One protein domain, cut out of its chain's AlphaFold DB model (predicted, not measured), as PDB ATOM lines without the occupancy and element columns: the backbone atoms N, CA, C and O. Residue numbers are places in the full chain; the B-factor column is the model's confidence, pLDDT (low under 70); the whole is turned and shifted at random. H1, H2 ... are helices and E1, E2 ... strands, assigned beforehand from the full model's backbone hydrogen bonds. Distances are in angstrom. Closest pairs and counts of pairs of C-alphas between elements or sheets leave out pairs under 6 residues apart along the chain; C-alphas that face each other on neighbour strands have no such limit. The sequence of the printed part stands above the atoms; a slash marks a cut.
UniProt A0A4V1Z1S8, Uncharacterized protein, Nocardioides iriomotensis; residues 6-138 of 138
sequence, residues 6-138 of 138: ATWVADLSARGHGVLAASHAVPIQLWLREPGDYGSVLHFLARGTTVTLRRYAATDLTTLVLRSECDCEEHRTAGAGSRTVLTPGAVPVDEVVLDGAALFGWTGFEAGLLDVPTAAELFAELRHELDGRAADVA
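AT A GLANCE: This is residues 6 to 138 of the 138 residues of an uncharacterized protein of Nocardioides iriomotensis (UniProt A0A4V1Z1S8). A twisted sheet of four strands, E1, E2, E3 and E6, has one long helix, H5, lying slantwise over one face. From one end of E3 a thin arm of two short strands, E4 and E5, reaches away, with the short helix H2 at its tip, and H1 lies beside the edge strand E1. The printed part has 133 residues, with five named helices and six named strands in the order H1 E1 E2 E3 E4 H2 E5 E6 H3 H4 H5; the class is mixed, helices and strands. The larger sheet runs E1 E2 E3 E6, all antiparallel. The whole is compact, with a radius of gyration of the C-alphas of 16.0 A and spans of 48 by 37 by 32 A.

HOW THE PARTS SIT: H1, residues 6 to 14, only grazes the larger sheet, with its residues 9 to 13. E1, residues 28 to 34, E2, residues 37 to 47, and E3, residues 50 to 57, form a meander, each strand the antiparallel neighbour of the one before. E1 and E2 are a hairpin, with N 30 and O 44 2.8 A apart. E2 and E3 are a hairpin too, with N 43 and O 54 2.8 A apart. E2 bends by 58 degrees at residue 40. E4, residues 61 to 64, meets E3 only through their link. H2, residues 73 to 77, is apart from E1, E2 and E3. E5, residues 83 to 86, is antiparallel to E4, with N 64 and O 83 2.8 A apart. E6, residues 94 to 99, is antiparallel to E3, with N 98 and O 51 2.8 A apart. H3, residues 100 to 104, is only just not on the larger sheet, with 4 pairs of C-alphas within 10 A. H4, residues 110 to 113, stands only just at the sheet's level, at a height of 3.6 A; its closest C-alphas to E2 are those of Gly 112 and Arg 47, 4.4 A apart. H5, residues 116 to 136, makes two layers with the sheet, a helix on one face, at a height of 8.5 A. It lies over E2, E3 and E6, and on the local plane stands at 50 degrees to E3. Its closest C-alphas to E6 are those of Leu 130 and Val 96, 6.2 A apart. H1 and H5 are close but not clearly touching, with the C-alphas of Trp 8 and Ala 120 7.7 A apart. In H1, H2, H3 and H5 every O i to N i+4 pair is within hydrogen-bond range; H4 is too short for such a pair.

IN THESE COORDINATES: H1 begins at C-alpha 6 (38.267, 49.318, -23.479) and is 12.2 A long. E1 measures 18.7 A, E2 26.9 A, E3 22.3 A and E6 16.4 A. H5, 30.6 A long, ends at C-alpha 136 (41.911, 18.943, -8.343).

THE WHOLE: The two C-alphas farthest apart, those of Cys 72 and Asp 136, are 51.7 A apart. The printed part has no cut, and the link from H1 to E1, 13 residues, is long. The mean pLDDT of the printed part is 89.4; residues 67 to 71, 73, 75 to 81 and 135 to 138 are under 70.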
ATOM      1  N   ALA A   6      37.450  48.382 -24.248       95.56
ATOM      2  CA  ALA A   6      38.267  49.318 -23.479       95.56
ATOM      3  C   ALA A   6      37.864  49.351 -21.997       95.56
ATOM      4  O   ALA A   6      38.717  49.256 -21.121       95.56
ATOM      5  N   THR A   7      36.561  49.430 -21.704       97.19
ATOM      6  CA  THR A   7      36.070  49.413 -20.316       97.19
ATOM      7  C   THR A   7      36.280  48.063 -19.635       97.19
ATOM      8  O   THR A   7      36.518  48.031 -18.435       97.19
ATOM      9  N   TRP A   8      36.223  46.959 -20.384       97.50
ATOM     10  CA  TRP A   8      36.482  45.624 -19.848       97.50
ATOM     11  C   TRP A   8      37.962  45.437 -19.489       97.50
ATOM     12  O   TRP A   8      38.280  45.051 -18.369       97.50
ATOM     13  N   VAL A   9      38.875  45.808 -20.389       97.06
ATOM     14  CA  VAL A   9      40.327  45.806 -20.135       97.06
ATOM     15  C   VAL A   9      40.703  46.734 -18.978       97.06
ATOM     16  O   VAL A   9      41.564  46.385 -18.166       97.06
ATOM     17  N   ALA A  10      40.052  47.894 -18.869       96.81
ATOM     18  CA  ALA A  10      40.259  48.811 -17.753       96.81
ATOM     19  C   ALA A  10      39.817  48.197 -16.414       96.81
ATOM     20  O   ALA A  10      40.550  48.311 -15.436       96.81
ATOM     21  N   ASP A  11      38.670  47.507 -16.375       96.69
ATOM     22  CA  ASP A  11      38.202  46.793 -15.179       96.69
ATOM     23  C   ASP A  11      39.168  45.666 -14.776       96.69
ATOM     24  O   ASP A  11      39.572  45.583 -13.619       96.69
ATOM     25  N   LEU A  12      39.627  44.854 -15.736       96.88
ATOM     26  CA  LEU A  12      40.634  43.813 -15.489       96.88
ATOM     27  C   LEU A  12      41.939  44.398 -14.932       96.88
ATOM     28  O   LEU A  12      42.481  43.890 -13.950       96.88
ATOM     29  N   SER A  13      42.417  45.499 -15.514       96.31
ATOM     30  CA  SER A  13      43.612  46.196 -15.025       96.31
ATOM     31  C   SER A  13      43.407  46.742 -13.609       96.31
ATOM     32  O   SER A  13      44.295  46.620 -12.769       96.31
ATOM     33  N   ALA A  14      42.226  47.293 -13.307       96.62
ATOM     34  CA  ALA A  14      41.885  47.788 -11.972       96.62
ATOM     35  C   ALA A  14      41.851  46.669 -10.914       96.62
ATOM     36  O   ALA A  14      42.128  46.922  -9.744       96.62
ATOM     37  N   ARG A  15      41.570  45.428 -11.328       95.12
ATOM     38  CA  ARG A  15      41.656  44.219 -10.488       95.12
ATOM     39  C   ARG A  15      43.074  43.639 -10.379       95.12
ATOM     40  O   ARG A  15      43.262  42.627  -9.714       95.12
ATOM     41  N   GLY A  16      44.071  44.273 -10.999       95.12
ATOM     42  CA  GLY A  16      45.481  43.892 -10.904       95.12
ATOM     43  C   GLY A  16      45.984  42.969 -12.014       95.12
ATOM     44  O   GLY A  16      47.138  42.546 -11.951       95.12
ATOM     45  N   HIS A  17      45.174  42.664 -13.034       95.62
ATOM     46  CA  HIS A  17      45.647  41.898 -14.189       95.62
ATOM     47  C   HIS A  17      46.563  42.747 -15.075       95.62
ATOM     48  O   HIS A  17      46.285  43.913 -15.358       95.62
ATOM     49  N   GLY A  18      47.630  42.140 -15.594       94.69
ATOM     50  CA  GLY A  18      48.463  42.763 -16.621       94.69
ATOM     51  C   GLY A  18      47.935  42.441 -18.015       94.69
ATOM     52  O   GLY A  18      48.249  41.375 -18.543       94.69
ATOM     53  N   VAL A  19      47.158  43.339 -18.626       94.69
ATOM     54  CA  VAL A  19      46.640  43.135 -19.992       94.69
ATOM     55  C   VAL A  19      47.726  43.419 -21.028       94.69
ATOM     56  O   VAL A  19      48.298  44.509 -21.056       94.69
ATOM     57  N   LEU A  20      48.029  42.442 -21.887       91.50
ATOM     58  CA  LEU A  20      49.090  42.577 -22.887       91.50
ATOM     59  C   LEU A  20      48.574  43.255 -24.163       91.50
ATOM     60  O   LEU A  20      47.426  43.064 -24.570       91.50
ATOM     61  N   ALA A  21      49.465  43.987 -24.839       86.69
ATOM     62  CA  ALA A  21      49.155  44.784 -26.032       86.69
ATOM     63  C   ALA A  21      48.607  43.971 -27.224       86.69
ATOM     64  O   ALA A  21      47.999  44.539 -28.123       86.69
ATOM     65  N   ALA A  22      48.793  42.647 -27.232       88.31
ATOM     66  CA  ALA A  22      48.245  41.745 -28.248       88.31
ATOM     67  C   ALA A  22      46.728  41.479 -28.105       88.31
ATOM     68  O   ALA A  22      46.170  40.682 -28.862       88.31
ATOM     69  N   SER A  23      46.064  42.099 -27.125       92.94
ATOM     70  CA  SER A  23      44.628  41.948 -26.877       92.94
ATOM     71  C   SER A  23      43.799  42.866 -27.786       92.94
ATOM     72  O   SER A  23      44.116  44.045 -27.929       92.94
ATOM     73  N   HIS A  24      42.717  42.358 -28.379       93.88
ATOM     74  CA  HIS A  24      41.833  43.117 -29.268       93.88
ATOM     75  C   HIS A  24      40.390  42.586 -29.277       93.88
ATOM     76  O   HIS A  24      40.118  41.451 -28.894       93.88
ATOM     77  N   ALA A  25      39.457  43.419 -29.747       94.38
ATOM     78  CA  ALA A  25      38.019  43.169 -29.643       94.38
ATOM     79  C   ALA A  25      37.394  42.370 -30.801       94.38
ATOM     80  O   ALA A  25      36.284  41.884 -30.638       94.38
ATOM     81  N   VAL A  26      38.026  42.283 -31.980       89.81
ATOM     82  CA  VAL A  26      37.441  41.585 -33.143       89.81
ATOM     83  C   VAL A  26      38.522  40.860 -33.961       89.81
ATOM     84  O   VAL A  26      39.390  41.530 -34.522       89.81
ATOM     85  N   PRO A  27      38.472  39.516 -34.062       93.50
ATOM     86  CA  PRO A  27      37.761  38.638 -33.124       93.50
ATOM     87  C   PRO A  27      38.256  38.886 -31.691       93.50
ATOM     88  O   PRO A  27      39.328  39.462 -31.507       93.50
ATOM     89  N   ILE A  28      37.505  38.491 -30.666       96.56
ATOM     90  CA  ILE A  28      37.965  38.728 -29.294       96.56
ATOM     91  C   ILE A  28      39.188  37.860 -28.999       96.56
ATOM     92  O   ILE A  28      39.137  36.632 -29.076       96.56
ATOM     93  N   GLN A  29      40.282  38.533 -28.648       97.00
ATOM     94  CA  GLN A  29      41.519  37.943 -28.168       97.00
ATOM     95  C   GLN A  29      41.999  38.741 -26.959       97.00
ATOM     96  O   GLN A  29      42.126  39.964 -27.025       97.00
ATOM     97  N   LEU A  30      42.290  38.060 -25.859       97.06
ATOM     98  CA  LEU A  30      42.706  38.687 -24.613       97.06
ATOM     99  C   LEU A  30      43.884  37.921 -24.014       97.06
ATOM    100  O   LEU A  30      43.825  36.707 -23.828       97.06
ATOM    101  N   TRP A  31      44.949  38.656 -23.715       96.06
ATOM    102  CA  TRP A  31      46.168  38.153 -23.093       96.06
ATOM    103  C   TRP A  31      46.344  38.798 -21.721       96.06
ATOM    104  O   TRP A  31      46.431  40.026 -21.634       96.06
ATOM    105  N   LEU A  32      46.417  37.989 -20.662       95.50
ATOM    106  CA  LEU A  32      46.437  38.473 -19.276       95.50
ATOM    107  C   LEU A  32      47.549  37.822 -18.460       95.50
ATOM    108  O   LEU A  32      47.629  36.601 -18.383       95.50
ATOM    109  N   ARG A  33      48.351  38.635 -17.776       94.88
ATOM    110  CA  ARG A  33      49.119  38.191 -16.606       94.88
ATOM    111  C   ARG A  33      48.217  38.194 -15.380       94.88
ATOM    112  O   ARG A  33      47.437  39.134 -15.193       94.88
ATOM    113  N   GLU A  34      48.343  37.163 -14.561       90.50
ATOM    114  CA  GLU A  34      47.597  37.053 -13.313       90.50
ATOM    115  C   GLU A  34      48.083  38.067 -12.266       90.50
ATOM    116  O   GLU A  34      49.268  38.416 -12.236       90.50
ATOM    117  N   PRO A  35      47.199  38.555 -11.380       90.69
ATOM    118  CA  PRO A  35      47.607  39.395 -10.269       90.69
ATOM    119  C   PRO A  35      48.478  38.577  -9.310       90.69
ATOM    120  O   PRO A  35      48.061  37.538  -8.807       90.69
ATOM    121  N   GLY A  36      49.699  39.041  -9.046       86.81
ATOM    122  CA  GLY A  36      50.620  38.381  -8.114       86.81
ATOM    123  C   GLY A  36      51.309  37.115  -8.643       86.81
ATOM    124  O   GLY A  36      52.267  36.670  -8.015       86.81
ATOM    125  N   ASP A  37      50.904  36.583  -9.800       85.31
ATOM    126  CA  ASP A  37      51.597  35.500 -10.501       85.31
ATOM    127  C   ASP A  37      52.141  35.988 -11.851       85.31
ATOM    128  O   ASP A  37      51.422  36.197 -12.828       85.31
ATOM    129  N   TYR A  38      53.462  36.155 -11.904       83.31
ATOM    130  CA  TYR A  38      54.179  36.547 -13.117       83.31
ATOM    131  C   TYR A  38      54.696  35.353 -13.929       83.31
ATOM    132  O   TYR A  38      55.292  35.569 -14.988       83.31
ATOM    133  N   GLY A  39      54.509  34.129 -13.426       91.75
ATOM    134  CA  GLY A  39      54.972  32.877 -14.015       91.75
ATOM    135  C   GLY A  39      54.006  32.281 -15.035       91.75
ATOM    136  O   GLY A  39      54.426  31.430 -15.819       91.75
ATOM    137  N   SER A  40      52.759  32.752 -15.086       93.00
ATOM    138  CA  SER A  40      51.756  32.295 -16.047       93.00
ATOM    139  C   SER A  40      51.091  33.439 -16.813       93.00
ATOM    140  O   SER A  40      51.092  34.602 -16.396       93.00
ATOM    141  N   VAL A  41      50.545  33.106 -17.985       95.44
ATOM    142  CA  VAL A  41      49.724  34.013 -18.790       95.44
ATOM    143  C   VAL A  41      48.506  33.279 -19.325       95.44
ATOM    144  O   VAL A  41      48.612  32.164 -19.833       95.44
ATOM    145  N   LEU A  42      47.350  33.933 -19.248       96.94
ATOM    146  CA  LEU A  42      46.130  33.487 -19.898       96.94
ATOM    147  C   LEU A  42      46.016  34.018 -21.320       96.94
ATOM    148  O   LEU A  42      46.308  35.184 -21.592       96.94
ATOM    149  N   HIS A  43      45.479  33.174 -22.189       97.38
ATOM    150  CA  HIS A  43      45.061  33.509 -23.537       97.38
ATOM    151  C   HIS A  43      43.606  33.091 -23.737       97.38
ATOM    152  O   HIS A  43      43.301  31.901 -23.841       97.38
ATOM    153  N   PHE A  44      42.717  34.076 -23.791       98.38
ATOM    154  CA  PHE A  44      41.318  33.896 -24.150       98.38
ATOM    155  C   PHE A  44      41.117  34.269 -25.618       98.38
ATOM    156  O   PHE A  44      41.524  35.350 -26.044       98.38
ATOM    157  N   LEU A  45      40.501  33.381 -26.393       97.81
ATOM    158  CA  LEU A  45      40.312  33.557 -27.829       97.81
ATOM    159  C   LEU A  45      38.959  33.003 -28.264       97.81
ATOM    160  O   LEU A  45      38.680  31.822 -28.051       97.81
ATOM    161  N   ALA A  46      38.179  33.832 -28.953       97.88
ATOM    162  CA  ALA A  46      36.948  33.435 -29.619       97.88
ATOM    163  C   ALA A  46      37.166  33.412 -31.140       97.88
ATOM    164  O   ALA A  46      37.408  34.445 -31.763       97.88
ATOM    165  N   ARG A  47      37.148  32.226 -31.756       96.06
ATOM    166  CA  ARG A  47      37.477  32.056 -33.179       96.06
ATOM    167  C   ARG A  47      36.711  30.893 -33.797       96.06
ATOM    168  O   ARG A  47      36.631  29.815 -33.213       96.06
ATOM    169  N   GLY A  48      36.223  31.090 -35.024       96.12
ATOM    170  CA  GLY A  48      35.451  30.065 -35.728       96.12
ATOM    171  C   GLY A  48      34.173  29.759 -34.953       96.12
ATOM    172  O   GLY A  48      33.398  30.670 -34.669       96.12
ATOM    173  N   THR A  49      34.018  28.507 -34.537       97.69
ATOM    174  CA  THR A  49      32.922  28.025 -33.686       97.69
ATOM    175  C   THR A  49      33.360  27.740 -32.243       97.69
ATOM    176  O   THR A  49      32.615  27.131 -31.481       97.69
ATOM    177  N   THR A  50      34.568  28.151 -31.849       97.75
ATOM    178  CA  THR A  50      35.161  27.782 -30.553       97.75
ATOM    179  C   THR A  50      35.543  29.000 -29.730       97.75
ATOM    180  O   THR A  50      36.044  29.996 -30.265       97.75
ATOM    181  N   VAL A  51      35.364  28.892 -28.416       98.31
ATOM    182  CA  VAL A  51      35.924  29.835 -27.443       98.31
ATOM    183  C   VAL A  51      36.888  29.065 -26.557       98.31
ATOM    184  O   VAL A  51      36.561  27.998 -26.051       98.31
ATOM    185  N   THR A  52      38.105  29.571 -26.414       98.25
ATOM    186  CA  THR A  52      39.181  28.868 -25.712       98.25
ATOM    187  C   THR A  52      39.787  29.764 -24.655       98.25
ATOM    188  O   THR A  52      40.019  30.945 -24.916       98.25
ATOM    189  N   LEU A  53      40.068  29.194 -23.486       98.50
ATOM    190  CA  LEU A  53      40.894  29.807 -22.459       98.50
ATOM    191  C   LEU A  53      42.068  28.878 -22.170       98.50
ATOM    192  O   LEU A  53      41.888  27.744 -21.736       98.50
ATOM    193  N   ARG A  54      43.278  29.370 -22.422       97.56
ATOM    194  CA  ARG A  54      44.525  28.625 -22.246       97.56
ATOM    195  C   ARG A  54      45.412  29.309 -21.225       97.56
ATOM    196  O   ARG A  54      45.499  30.536 -21.229       97.56
ATOM    197  N   ARG A  55      46.128  28.530 -20.420       96.69
ATOM    198  CA  ARG A  55      47.205  29.003 -19.543       96.69
ATOM    199  C   ARG A  55      48.542  28.560 -20.119       96.69
ATOM    200  O   ARG A  55      48.739  27.378 -20.365       96.69
ATOM    201  N   TYR A  56      49.459  29.494 -20.315       96.12
ATOM    202  CA  TYR A  56      50.832  29.238 -20.756       96.12
ATOM    203  C   TYR A  56      51.819  29.617 -19.658       96.12
ATOM    204  O   TYR A  56      51.510  30.468 -18.816       96.12
ATOM    205  N   ALA A  57      53.021  29.040 -19.690       94.75
ATOM    206  CA  ALA A  57      54.112  29.559 -18.881       94.75
ATOM    207  C   ALA A  57      54.524  30.934 -19.424       94.75
ATOM    208  O   ALA A  57      54.557  31.167 -20.631       94.75
ATOM    209  N   ALA A  58      54.883  31.872 -18.550       92.12
ATOM    210  CA  ALA A  58      55.317  33.201 -18.979       92.12
ATOM    211  C   ALA A  58      56.595  33.151 -19.837       92.12
ATOM    212  O   ALA A  58      56.816  34.042 -20.654       92.12
ATOM    213  N   THR A  59      57.411  32.102 -19.678       93.75
ATOM    214  CA  THR A  59      58.591  31.815 -20.508       93.75
ATOM    215  C   THR A  59      58.244  31.414 -21.939       93.75
ATOM    216  O   THR A  59      59.106  31.504 -22.810       93.75
ATOM    217  N   ASP A  60      56.999  31.014 -22.202       94.75
ATOM    218  CA  ASP A  60      56.537  30.685 -23.549       94.75
ATOM    219  C   ASP A  60      56.206  31.934 -24.363       94.75
ATOM    220  O   ASP A  60      56.016  31.841 -25.573       94.75
ATOM    221  N   LEU A  61      56.161  33.113 -23.740       91.94
ATOM    222  CA  LEU A  61      55.947  34.370 -24.445       91.94
ATOM    223  C   LEU A  61      57.267  34.989 -24.861       91.94
ATOM    224  O   LEU A  61      58.185  35.174 -24.066       91.94
ATOM    225  N   THR A  62      57.311  35.400 -26.117       89.12
ATOM    226  CA  THR A  62      58.403  36.180 -26.672       89.12
ATOM    227  C   THR A  62      57.869  37.451 -27.316       89.12
ATOM    228  O   THR A  62      56.673  37.611 -27.578       89.12
ATOM    229  N   THR A  63      58.773  38.389 -27.552       84.31
ATOM    230  CA  THR A  63      58.465  39.669 -28.171       84.31
ATOM    231  C   THR A  63      59.089  39.693 -29.552       84.31
ATOM    232  O   THR A  63      60.310  39.731 -29.703       84.31
ATOM    233  N   LEU A  64      58.244  39.699 -30.577       82.00
ATOM    234  CA  LEU A  64      58.671  39.889 -31.949       82.00
ATOM    235  C   LEU A  64      58.783  41.386 -32.218       82.00
ATOM    236  O   LEU A  64      57.780  42.092 -32.298       82.00
ATOM    237  N   VAL A  65      60.011  41.879 -32.343       77.06
ATOM    238  CA  VAL A  65      60.270  43.258 -32.769       77.06
ATOM    239  C   VAL A  65      59.995  43.336 -34.264       77.06
ATOM    240  O   VAL A  65      60.741  42.784 -35.075       77.06
ATOM    241  N   LEU A  66      58.906  44.005 -34.629       72.12
ATOM    242  CA  LEU A  66      58.656  44.356 -36.017       72.12
ATOM    243  C   LEU A  66      59.549  45.548 -36.322       72.12
ATOM    244  O   LEU A  66      59.440  46.577 -35.676       72.12
ATOM    245  N   ARG A  67      60.483  45.411 -37.258       64.62
ATOM    246  CA  ARG A  67      61.208  46.579 -37.755       64.62
ATOM    247  C   ARG A  67      60.388  47.160 -38.892       64.62
ATOM    248  O   ARG A  67      60.237  46.508 -39.920       64.62
ATOM    249  N   SER A  68      59.846  48.357 -38.705       62.97
ATOM    250  CA  SER A  68      59.414  49.164 -39.839       62.97
ATOM    251  C   SER A  68      60.648  49.657 -40.600       62.97
ATOM    252  O   SER A  68      61.691  49.933 -40.008       62.97
ATOM    253  N   GLU A  69      60.536  49.795 -41.921       66.88
ATOM    254  CA  GLU A  69      61.585  50.419 -42.748       66.88
ATOM    255  C   GLU A  69      61.760  51.920 -42.427       66.88
ATOM    256  O   GLU A  69      62.738  52.541 -42.834       66.88
ATOM    257  N   CYS A  70      60.824  52.502 -41.666       65.44
ATOM    258  CA  CYS A  70      60.791  53.901 -41.257       65.44
ATOM    259  C   CYS A  70      60.322  54.039 -39.793       65.44
ATOM    260  O   CYS A  70      59.301  53.466 -39.414       65.44
ATOM    261  N   ASP A  71      61.033  54.828 -38.979       67.44
ATOM    262  CA  ASP A  71      60.716  55.128 -37.565       67.44
ATOM    263  C   ASP A  71      59.930  56.453 -37.410       67.44
ATOM    264  O   ASP A  71      60.176  57.268 -36.518       67.44
ATOM    265  N   CYS A  72      59.000  56.732 -38.330       77.81
ATOM    266  CA  CYS A  72      58.133  57.902 -38.201       77.81
ATOM    267  C   CYS A  72      57.058  57.688 -37.122       77.81
ATOM    268  O   CYS A  72      56.702  56.563 -36.764       77.81
ATOM    269  N   GLU A  73      56.519  58.794 -36.608       69.62
ATOM    270  CA  GLU A  73      55.491  58.800 -35.560       69.62
ATOM    271  C   GLU A  73      54.253  57.974 -35.929       69.62
ATOM    272  O   GLU A  73      53.718  57.265 -35.080       69.62
ATOM    273  N   GLU A  74      53.857  57.982 -37.201       72.25
ATOM    274  CA  GLU A  74      52.748  57.179 -37.718       72.25
ATOM    275  C   GLU A  74      52.998  55.671 -37.547       72.25
ATOM    276  O   GLU A  74      52.153  54.968 -36.996       72.25
ATOM    277  N   HIS A  75      54.186  55.171 -37.909       66.06
ATOM    278  CA  HIS A  75      54.541  53.758 -37.736       66.06
ATOM    279  C   HIS A  75      54.717  53.373 -36.262       66.06
ATOM    280  O   HIS A  75      54.268  52.299 -35.853       66.06
ATOM    281  N   ARG A  76      55.299  54.254 -35.436       65.69
ATOM    282  CA  ARG A  76      55.372  54.029 -33.983       65.69
ATOM    283  C   ARG A  76      53.980  53.925 -33.357       65.69
ATOM    284  O   ARG A  76      53.734  53.016 -32.567       65.69
ATOM    285  N   THR A  77      53.065  54.807 -33.753       62.84
ATOM    286  CA  THR A  77      51.685  54.855 -33.242       62.84
ATOM    287  C   THR A  77      50.840  53.689 -33.756       62.84
ATOM    288  O   THR A  77      50.019  53.153 -33.016       62.84
ATOM    289  N   ALA A  78      51.090  53.219 -34.981       62.81
ATOM    290  CA  ALA A  78      50.438  52.046 -35.564       62.81
ATOM    291  C   ALA A  78      50.884  50.701 -34.943       62.81
ATOM    292  O   ALA A  78      50.443  49.639 -35.383       62.81
ATOM    293  N   GLY A  79      51.754  50.715 -33.926       55.44
ATOM    294  CA  GLY A  79      52.202  49.504 -33.235       55.44
ATOM    295  C   GLY A  79      53.335  48.764 -33.948       55.44
ATOM    296  O   GLY A  79      53.553  47.580 -33.688       55.44
ATOM    297  N   ALA A  80      54.096  49.441 -34.814       56.91
ATOM    298  CA  ALA A  80      55.248  48.855 -35.500       56.91
ATOM    299  C   ALA A  80      56.477  48.635 -34.593       56.91
ATOM    300  O   ALA A  80      57.563  48.441 -35.110       56.91
ATOM    301  N   GLY A  81      56.349  48.672 -33.261       64.81
ATOM    302  CA  GLY A  81      57.490  48.514 -32.350       64.81
ATOM    303  C   GLY A  81      57.751  47.066 -31.938       64.81
ATOM    304  O   GLY A  81      58.885  46.593 -31.966       64.81
ATOM    305  N   SER A  82      56.705  46.338 -31.534       74.06
ATOM    306  CA  SER A  82      56.821  44.936 -31.125       74.06
ATOM    307  C   SER A  82      55.462  44.254 -30.941       74.06
ATOM    308  O   SER A  82      54.456  44.915 -30.697       74.06
ATOM    309  N   ARG A  83      55.431  42.922 -31.045       77.38
ATOM    310  CA  ARG A  83      54.261  42.084 -30.765       77.38
ATOM    311  C   ARG A  83      54.615  41.007 -29.760       77.38
ATOM    312  O   ARG A  83      55.604  40.303 -29.938       77.38
ATOM    313  N   THR A  84      53.782  40.837 -28.745       83.81
ATOM    314  CA  THR A  84      53.839  39.645 -27.899       83.81
ATOM    315  C   THR A  84      53.276  38.461 -28.677       83.81
ATOM    316  O   THR A  84      52.172  38.541 -29.214       83.81
ATOM    317  N   VAL A  85      54.043  37.380 -28.752       89.12
ATOM    318  CA  VAL A  85      53.676  36.138 -29.434       89.12
ATOM    319  C   VAL A  85      54.098  34.942 -28.586       89.12
ATOM    320  O   VAL A  85      54.974  35.058 -27.731       89.12
ATOM    321  N   LEU A  86      53.499  33.782 -28.840       92.88
ATOM    322  CA  LEU A  86      54.002  32.525 -28.295       92.88
ATOM    323  C   LEU A  86      55.272  32.096 -29.035       92.88
ATOM    324  O   LEU A  86      55.381  32.246 -30.255       92.88
ATOM    325  N   THR A  87      56.211  31.531 -28.292       92.81
ATOM    326  CA  THR A  87      57.392  30.858 -28.826       92.81
ATOM    327  C   THR A  87      56.947  29.674 -29.693       92.81
ATOM    328  O   THR A  87      55.973  28.995 -29.352       92.81
ATOM    329  N   PRO A  88      57.624  29.395 -30.824       90.25
ATOM    330  CA  PRO A  88      57.301  28.231 -31.641       90.25
ATOM    331  C   PRO A  88      57.306  26.938 -30.816       90.25
ATOM    332  O   PRO A  88      58.277  26.648 -30.122       90.25
ATOM    333  N   GLY A  89      56.222  26.165 -30.902       91.31
ATOM    334  CA  GLY A  89      56.066  24.916 -30.151       91.31
ATOM    335  C   GLY A  89      55.583  25.079 -28.706       91.31
ATOM    336  O   GLY A  89      55.476  24.070 -28.015       91.31
ATOM    337  N   ALA A  90      55.264  26.297 -28.254       94.25
ATOM    338  CA  ALA A  90      54.630  26.512 -26.957       94.25
ATOM    339  C   ALA A  90      53.323  25.715 -26.844       94.25
ATOM    340  O   ALA A  90      52.444  25.807 -27.708       94.25
ATOM    341  N   VAL A  91      53.187  24.971 -25.749       95.19
ATOM    342  CA  VAL A  91      51.988  24.202 -25.408       95.19
ATOM    343  C   VAL A  91      51.345  24.799 -24.160       95.19
ATOM    344  O   VAL A  91      52.066  25.239 -23.264       95.19
ATOM    345  N   PRO A  92      50.008  24.867 -24.088       95.81
ATOM    346  CA  PRO A  92      49.354  25.328 -22.876       95.81
ATOM    347  C   PRO A  92      49.619  24.343 -21.732       95.81
ATOM    348  O   PRO A  92      49.604  23.129 -21.925       95.81
ATOM    349  N   VAL A  93      49.846  24.886 -20.539       95.00
ATOM    350  CA  VAL A  93      49.910  24.139 -19.278       95.00
ATOM    351  C   VAL A  93      48.532  23.577 -18.931       95.00
ATOM    352  O   VAL A  93      48.432  22.475 -18.408       95.00
ATOM    353  N   ASP A  94      47.481  24.340 -19.232       95.12
ATOM    354  CA  ASP A  94      46.091  23.932 -19.055       95.12
ATOM    355  C   ASP A  94      45.191  24.649 -20.073       95.12
ATOM    356  O   ASP A  94      45.518  25.739 -20.565       95.12
ATOM    357  N   GLU A  95      44.062  24.035 -20.410       96.75
ATOM    358  CA  GLU A  95      43.132  24.518 -21.425       96.75
ATOM    359  C   GLU A  95      41.686  24.116 -21.119       96.75
ATOM    360  O   GLU A  95      41.369  22.954 -20.854       96.75
ATOM    361  N   VAL A  96      40.784  25.083 -21.287       97.94
ATOM    362  CA  VAL A  96      39.345  24.853 -21.397       97.94
ATOM    363  C   VAL A  96      38.871  25.306 -22.777       97.94
ATOM    364  O   VAL A  96      39.223  26.392 -23.255       97.94
ATOM    365  N   VAL A  97      38.065  24.461 -23.421       97.69
ATOM    366  CA  VAL A  97      37.482  24.707 -24.744       97.69
ATOM    367  C   VAL A  97      35.969  24.623 -24.645       97.69
ATOM    368  O   VAL A  97      35.420  23.587 -24.281       97.69
ATOM    369  N   LEU A  98      35.305  25.702 -25.043       98.00
ATOM    370  CA  LEU A  98      33.882  25.724 -25.316       98.00
ATOM    371  C   LEU A  98      33.666  25.391 -26.795       98.00
ATOM    372  O   LEU A  98      34.057  26.155 -27.686       98.00
ATOM    373  N   ASP A  99      33.018  24.254 -27.042       96.88
ATOM    374  CA  ASP A  99      32.576  23.847 -28.373       96.88
ATOM    375  C   ASP A  99      31.199  24.449 -28.683       96.88
ATOM    376  O   ASP A  99      30.151  23.944 -28.269       96.88
ATOM    377  N   GLY A 100      31.196  25.556 -29.423       96.81
ATOM    378  CA  GLY A 100      29.963  26.233 -29.803       96.81
ATOM    379  C   GLY A 100      29.160  25.486 -30.866       96.81
ATOM    380  O   GLY A 100      27.957  25.721 -30.980       96.81
ATOM    381  N   ALA A 101      29.767  24.554 -31.608       95.56
ATOM    382  CA  ALA A 101      29.008  23.683 -32.501       95.56
ATOM    383  C   ALA A 101      28.128  22.726 -31.686       95.56
ATOM    384  O   ALA A 101      26.943  22.574 -31.980       95.56
ATOM    385  N   ALA A 102      28.679  22.150 -30.616       95.81
ATOM    386  CA  ALA A 102      27.939  21.264 -29.721       95.81
ATOM    387  C   ALA A 102      26.893  22.007 -28.870       95.81
ATOM    388  O   ALA A 102      25.770  21.528 -28.721       95.81
ATOM    389  N   LEU A 103      27.249  23.169 -28.313       95.31
ATOM    390  CA  LEU A 103      26.398  23.882 -27.351       95.31
ATOM    391  C   LEU A 103      25.357  24.792 -28.006       95.31
ATOM    392  O   LEU A 103      24.246  24.928 -27.496       95.31
ATOM    393  N   PHE A 104      25.711  25.416 -29.128       94.75
ATOM    394  CA  PHE A 104      24.898  26.456 -29.762       94.75
ATOM    395  C   PHE A 104      24.534  26.142 -31.216       94.75
ATOM    396  O   PHE A 104      23.823  26.925 -31.846       94.75
ATOM    397  N   GLY A 105      25.010  25.019 -31.765       96.81
ATOM    398  CA  GLY A 105      24.797  24.673 -33.168       96.81
ATOM    399  C   GLY A 105      25.549  25.581 -34.142       96.81
ATOM    400  O   GLY A 105      25.116  25.725 -35.282       96.81
ATOM    401  N   TRP A 106      26.637  26.230 -33.709       97.50
ATOM    402  CA  TRP A 106      27.461  27.067 -34.585       97.50
ATOM    403  C   TRP A 106      28.101  26.247 -35.704       97.50
ATOM    404  O   TRP A 106      28.531  25.113 -35.498       97.50
ATOM    405  N   THR A 107      28.195  26.835 -36.895       96.44
ATOM    406  CA  THR A 107      28.660  26.117 -38.098       96.44
ATOM    407  C   THR A 107      29.754  26.840 -38.876       96.44
ATOM    408  O   THR A 107      30.320  26.259 -39.804       96.44
ATOM    409  N   GLY A 108      30.085  28.082 -38.519       94.50
ATOM    410  CA  GLY A 108      31.046  28.902 -39.246       94.50
ATOM    411  C   GLY A 108      31.981  29.697 -38.340       94.50
ATOM    412  O   GLY A 108      33.032  29.211 -37.919       94.50
ATOM    413  N   PHE A 109      31.664  30.975 -38.141       94.12
ATOM    414  CA  PHE A 109      32.545  31.974 -37.523       94.12
ATOM    415  C   PHE A 109      31.883  32.753 -36.381       94.12
ATOM    416  O   PHE A 109      32.363  33.817 -35.993       94.12
ATOM    417  N   GLU A 110      30.794  32.218 -35.839       97.19
ATOM    418  CA  GLU A 110      29.942  32.838 -34.828       97.19
ATOM    419  C   GLU A 110      30.720  33.217 -33.559       97.19
ATOM    420  O   GLU A 110      30.523  34.313 -33.036       97.19
ATOM    421  N   ALA A 111      31.685  32.398 -33.120       96.44
ATOM    422  CA  ALA A 111      32.545  32.737 -31.985       96.44
ATOM    423  C   ALA A 111      33.381  34.000 -32.262       96.44
ATOM    424  O   ALA A 111      33.589  34.836 -31.387       96.44
ATOM    425  N   GLY A 112      33.841  34.176 -33.503       95.06
ATOM    426  CA  GLY A 112      34.596  35.363 -33.914       95.06
ATOM    427  C   GLY A 112      33.753  36.641 -34.005       95.06
ATOM    428  O   GLY A 112      34.325  37.725 -34.116       95.06
ATOM    429  N   LEU A 113      32.422  36.518 -33.964       95.81
ATOM    430  CA  LEU A 113      31.466  37.627 -34.002       95.81
ATOM    431  C   LEU A 113      30.856  37.964 -32.638       95.81
ATOM    432  O   LEU A 113      29.980  38.829 -32.575       95.81
ATOM    433  N   LEU A 114      31.282  37.291 -31.567       96.31
ATOM    434  CA  LEU A 114      30.767  37.569 -30.231       96.31
ATOM    435  C   LEU A 114      30.955  39.041 -29.875       96.31
ATOM    436  O   LEU A 114      32.012  39.635 -30.109       96.31
ATOM    437  N   ASP A 115      29.917  39.626 -29.283       95.81
ATOM    438  CA  ASP A 115      30.044  40.949 -28.707       95.81
ATOM    439  C   ASP A 115      30.837  40.898 -27.391       95.81
ATOM    440  O   ASP A 115      31.060  39.845 -26.785       95.81
ATOM    441  N   VAL A 116      31.328  42.063 -26.964       97.00
ATOM    442  CA  VAL A 116      32.168  42.161 -25.765       97.00
ATOM    443  C   VAL A 116      31.444  41.698 -24.491       97.00
ATOM    444  O   VAL A 116      32.074  40.971 -23.726       97.00
ATOM    445  N   PRO A 117      30.177  42.084 -24.227       97.25
ATOM    446  CA  PRO A 117      29.430  41.556 -23.087       97.25
ATOM    447  C   PRO A 117      29.406  40.025 -23.026       97.25
ATOM    448  O   PRO A 117      29.830  39.466 -22.017       97.25
ATOM    449  N   THR A 118      28.999  39.349 -24.104       96.94
ATOM    450  CA  THR A 118      28.914  37.884 -24.120       96.94
ATOM    451  C   THR A 118      30.286  37.240 -23.950       96.94
ATOM    452  O   THR A 118      30.441  36.286 -23.194       96.94
ATOM    453  N   ALA A 119      31.325  37.768 -24.597       97.38
ATOM    454  CA  ALA A 119      32.666  37.221 -24.434       97.38
ATOM    455  C   ALA A 119      33.250  37.431 -23.028       97.38
ATOM    456  O   ALA A 119      34.018  36.590 -22.567       97.38
ATOM    457  N   ALA A 120      32.893  38.517 -22.337       97.88
ATOM    458  CA  ALA A 120      33.303  38.742 -20.954       97.88
ATOM    459  C   ALA A 120      32.642  37.747 -19.987       97.88
ATOM    460  O   ALA A 120      33.300  37.272 -19.061       97.88
ATOM    461  N   GLU A 121      31.375  37.398 -20.224       97.44
ATOM    462  CA  GLU A 121      30.668  36.346 -19.480       97.44
ATOM    463  C   GLU A 121      31.326  34.979 -19.703       97.44
ATOM    464  O   GLU A 121      31.701  34.315 -18.736       97.44
ATOM    465  N   LEU A 122      31.579  34.608 -20.964       97.75
ATOM    466  CA  LEU A 122      32.268  33.358 -21.301       97.75
ATOM    467  C   LEU A 122      33.692  33.304 -20.737       97.75
ATOM    468  O   LEU A 122      34.142  32.256 -20.289       97.75
ATOM    469  N   PHE A 123      34.417  34.425 -20.725       98.12
ATOM    470  CA  PHE A 123      35.729  34.492 -20.086       98.12
ATOM    471  C   PHE A 123      35.648  34.144 -18.595       98.12
ATOM    472  O   PHE A 123      36.464  33.360 -18.113       98.12
ATOM    473  N   ALA A 124      34.672  34.700 -17.870       97.44
ATOM    474  CA  ALA A 124      34.494  34.424 -16.446       97.44
ATOM    475  C   ALA A 124      34.127  32.953 -16.183       97.44
ATOM    476  O   ALA A 124      34.668  32.349 -15.258       97.44
ATOM    477  N   GLU A 125      33.262  32.371 -17.017       97.62
ATOM    478  CA  GLU A 125      32.875  30.956 -16.947       97.62
ATOM    479  C   GLU A 125      34.073  30.027 -17.181       97.62
ATOM    480  O   GLU A 125      34.407  29.217 -16.315       97.62
ATOM    481  N   LEU A 126      34.784  30.199 -18.303       97.75
ATOM    482  CA  LEU A 126      35.941  29.358 -18.617       97.75
ATOM    483  C   LEU A 126      37.065  29.533 -17.594       97.75
ATOM    484  O   LEU A 126      37.799  28.587 -17.314       97.75
ATOM    485  N   ARG A 127      37.210  30.733 -17.017       96.12
ATOM    486  CA  ARG A 127      38.185  30.976 -15.953       96.12
ATOM    487  C   ARG A 127      37.843  30.194 -14.692       96.12
ATOM    488  O   ARG A 127      38.739  29.596 -14.107       96.12
ATOM    489  N   HIS A 128      36.573  30.187 -14.295       96.12
ATOM    490  CA  HIS A 128      36.123  29.415 -13.144       96.12
ATOM    491  C   HIS A 128      36.396  27.916 -13.332       96.12
ATOM    492  O   HIS A 128      36.902  27.268 -12.417       96.12
ATOM    493  N   GLU A 129      36.143  27.385 -14.530       96.06
ATOM    494  CA  GLU A 129      36.431  25.985 -14.852       96.06
ATOM    495  C   GLU A 129      37.935  25.672 -14.820       96.06
ATOM    496  O   GLU A 129      38.353  24.687 -14.209       96.06
ATOM    497  N   LEU A 130      38.763  26.526 -15.429       94.25
ATOM    498  CA  LEU A 130      40.219  26.361 -15.460       94.25
ATOM    499  C   LEU A 130      40.832  26.383 -14.047       94.25
ATOM    500  O   LEU A 130      41.760  25.636 -13.748       94.25
ATOM    501  N   ASP A 131      40.314  27.234 -13.161       91.25
ATOM    502  CA  ASP A 131      40.769  27.303 -11.771       91.25
ATOM    503  C   ASP A 131      40.299  26.096 -10.948       91.25
ATOM    504  O   ASP A 131      41.052  25.604 -10.106       91.25
ATOM    505  N   GLY A 132      39.100  25.572 -11.226       88.25
ATOM    506  CA  GLY A 132      38.611  24.330 -10.624       88.25
ATOM    507  C   GLY A 132      39.503  23.131 -10.957       88.25
ATOM    508  O   GLY A 132      39.868  22.370 -10.066       88.25
ATOM    509  N   ARG A 133      39.954  23.014 -12.213       84.06
ATOM    510  CA  ARG A 133      40.870  21.940 -12.639       84.06
ATOM    511  C   ARG A 133      42.238  22.020 -11.968       84.06
ATOM    512  O   ARG A 133      42.813  20.990 -11.630       84.06
ATOM    513  N   ALA A 134      42.755  23.228 -11.744       70.06
ATOM    514  CA  ALA A 134      44.021  23.413 -11.037       70.06
ATOM    515  C   ALA A 134      43.945  22.973  -9.563       70.06
ATOM    516  O   ALA A 134      44.945  22.511  -9.017       70.06
ATOM    517  N   ALA A 135      42.774  23.097  -8.928       65.81
ATOM    518  CA  ALA A 135      42.562  22.677  -7.544       65.81
ATOM    519  C   ALA A 135      42.483  21.148  -7.378       65.81
ATOM    520  O   ALA A 135      42.896  20.644  -6.341       65.81
ATOM    521  N   ASP A 136      42.013  20.412  -8.391       60.19
ATOM    522  CA  ASP A 136      41.911  18.943  -8.343       60.19
ATOM    523  C   ASP A 136      43.270  18.225  -8.473       60.19
ATOM    524  O   ASP A 136      43.381  17.035  -8.171       60.19
ATOM    525  N   VAL A 137      44.310  18.926  -8.939       56.44
ATOM    526  CA  VAL A 137      45.660  18.367  -9.157       56.44
ATOM    527  C   VAL A 137      46.617  18.649  -7.982       56.44
ATOM    528  O   VAL A 137      47.693  18.050  -7.927       56.44
ATOM    529  N   ALA A 138      46.242  19.527  -7.042       49.22
ATOM    530  CA  ALA A 138      47.054  19.932  -5.885       49.22
ATOM    531  C   ALA A 138      46.732  19.129  -4.612       49.22
ATOM    532  O   ALA A 138      47.695  18.803  -3.878       49.22
TER     533      ALA A 138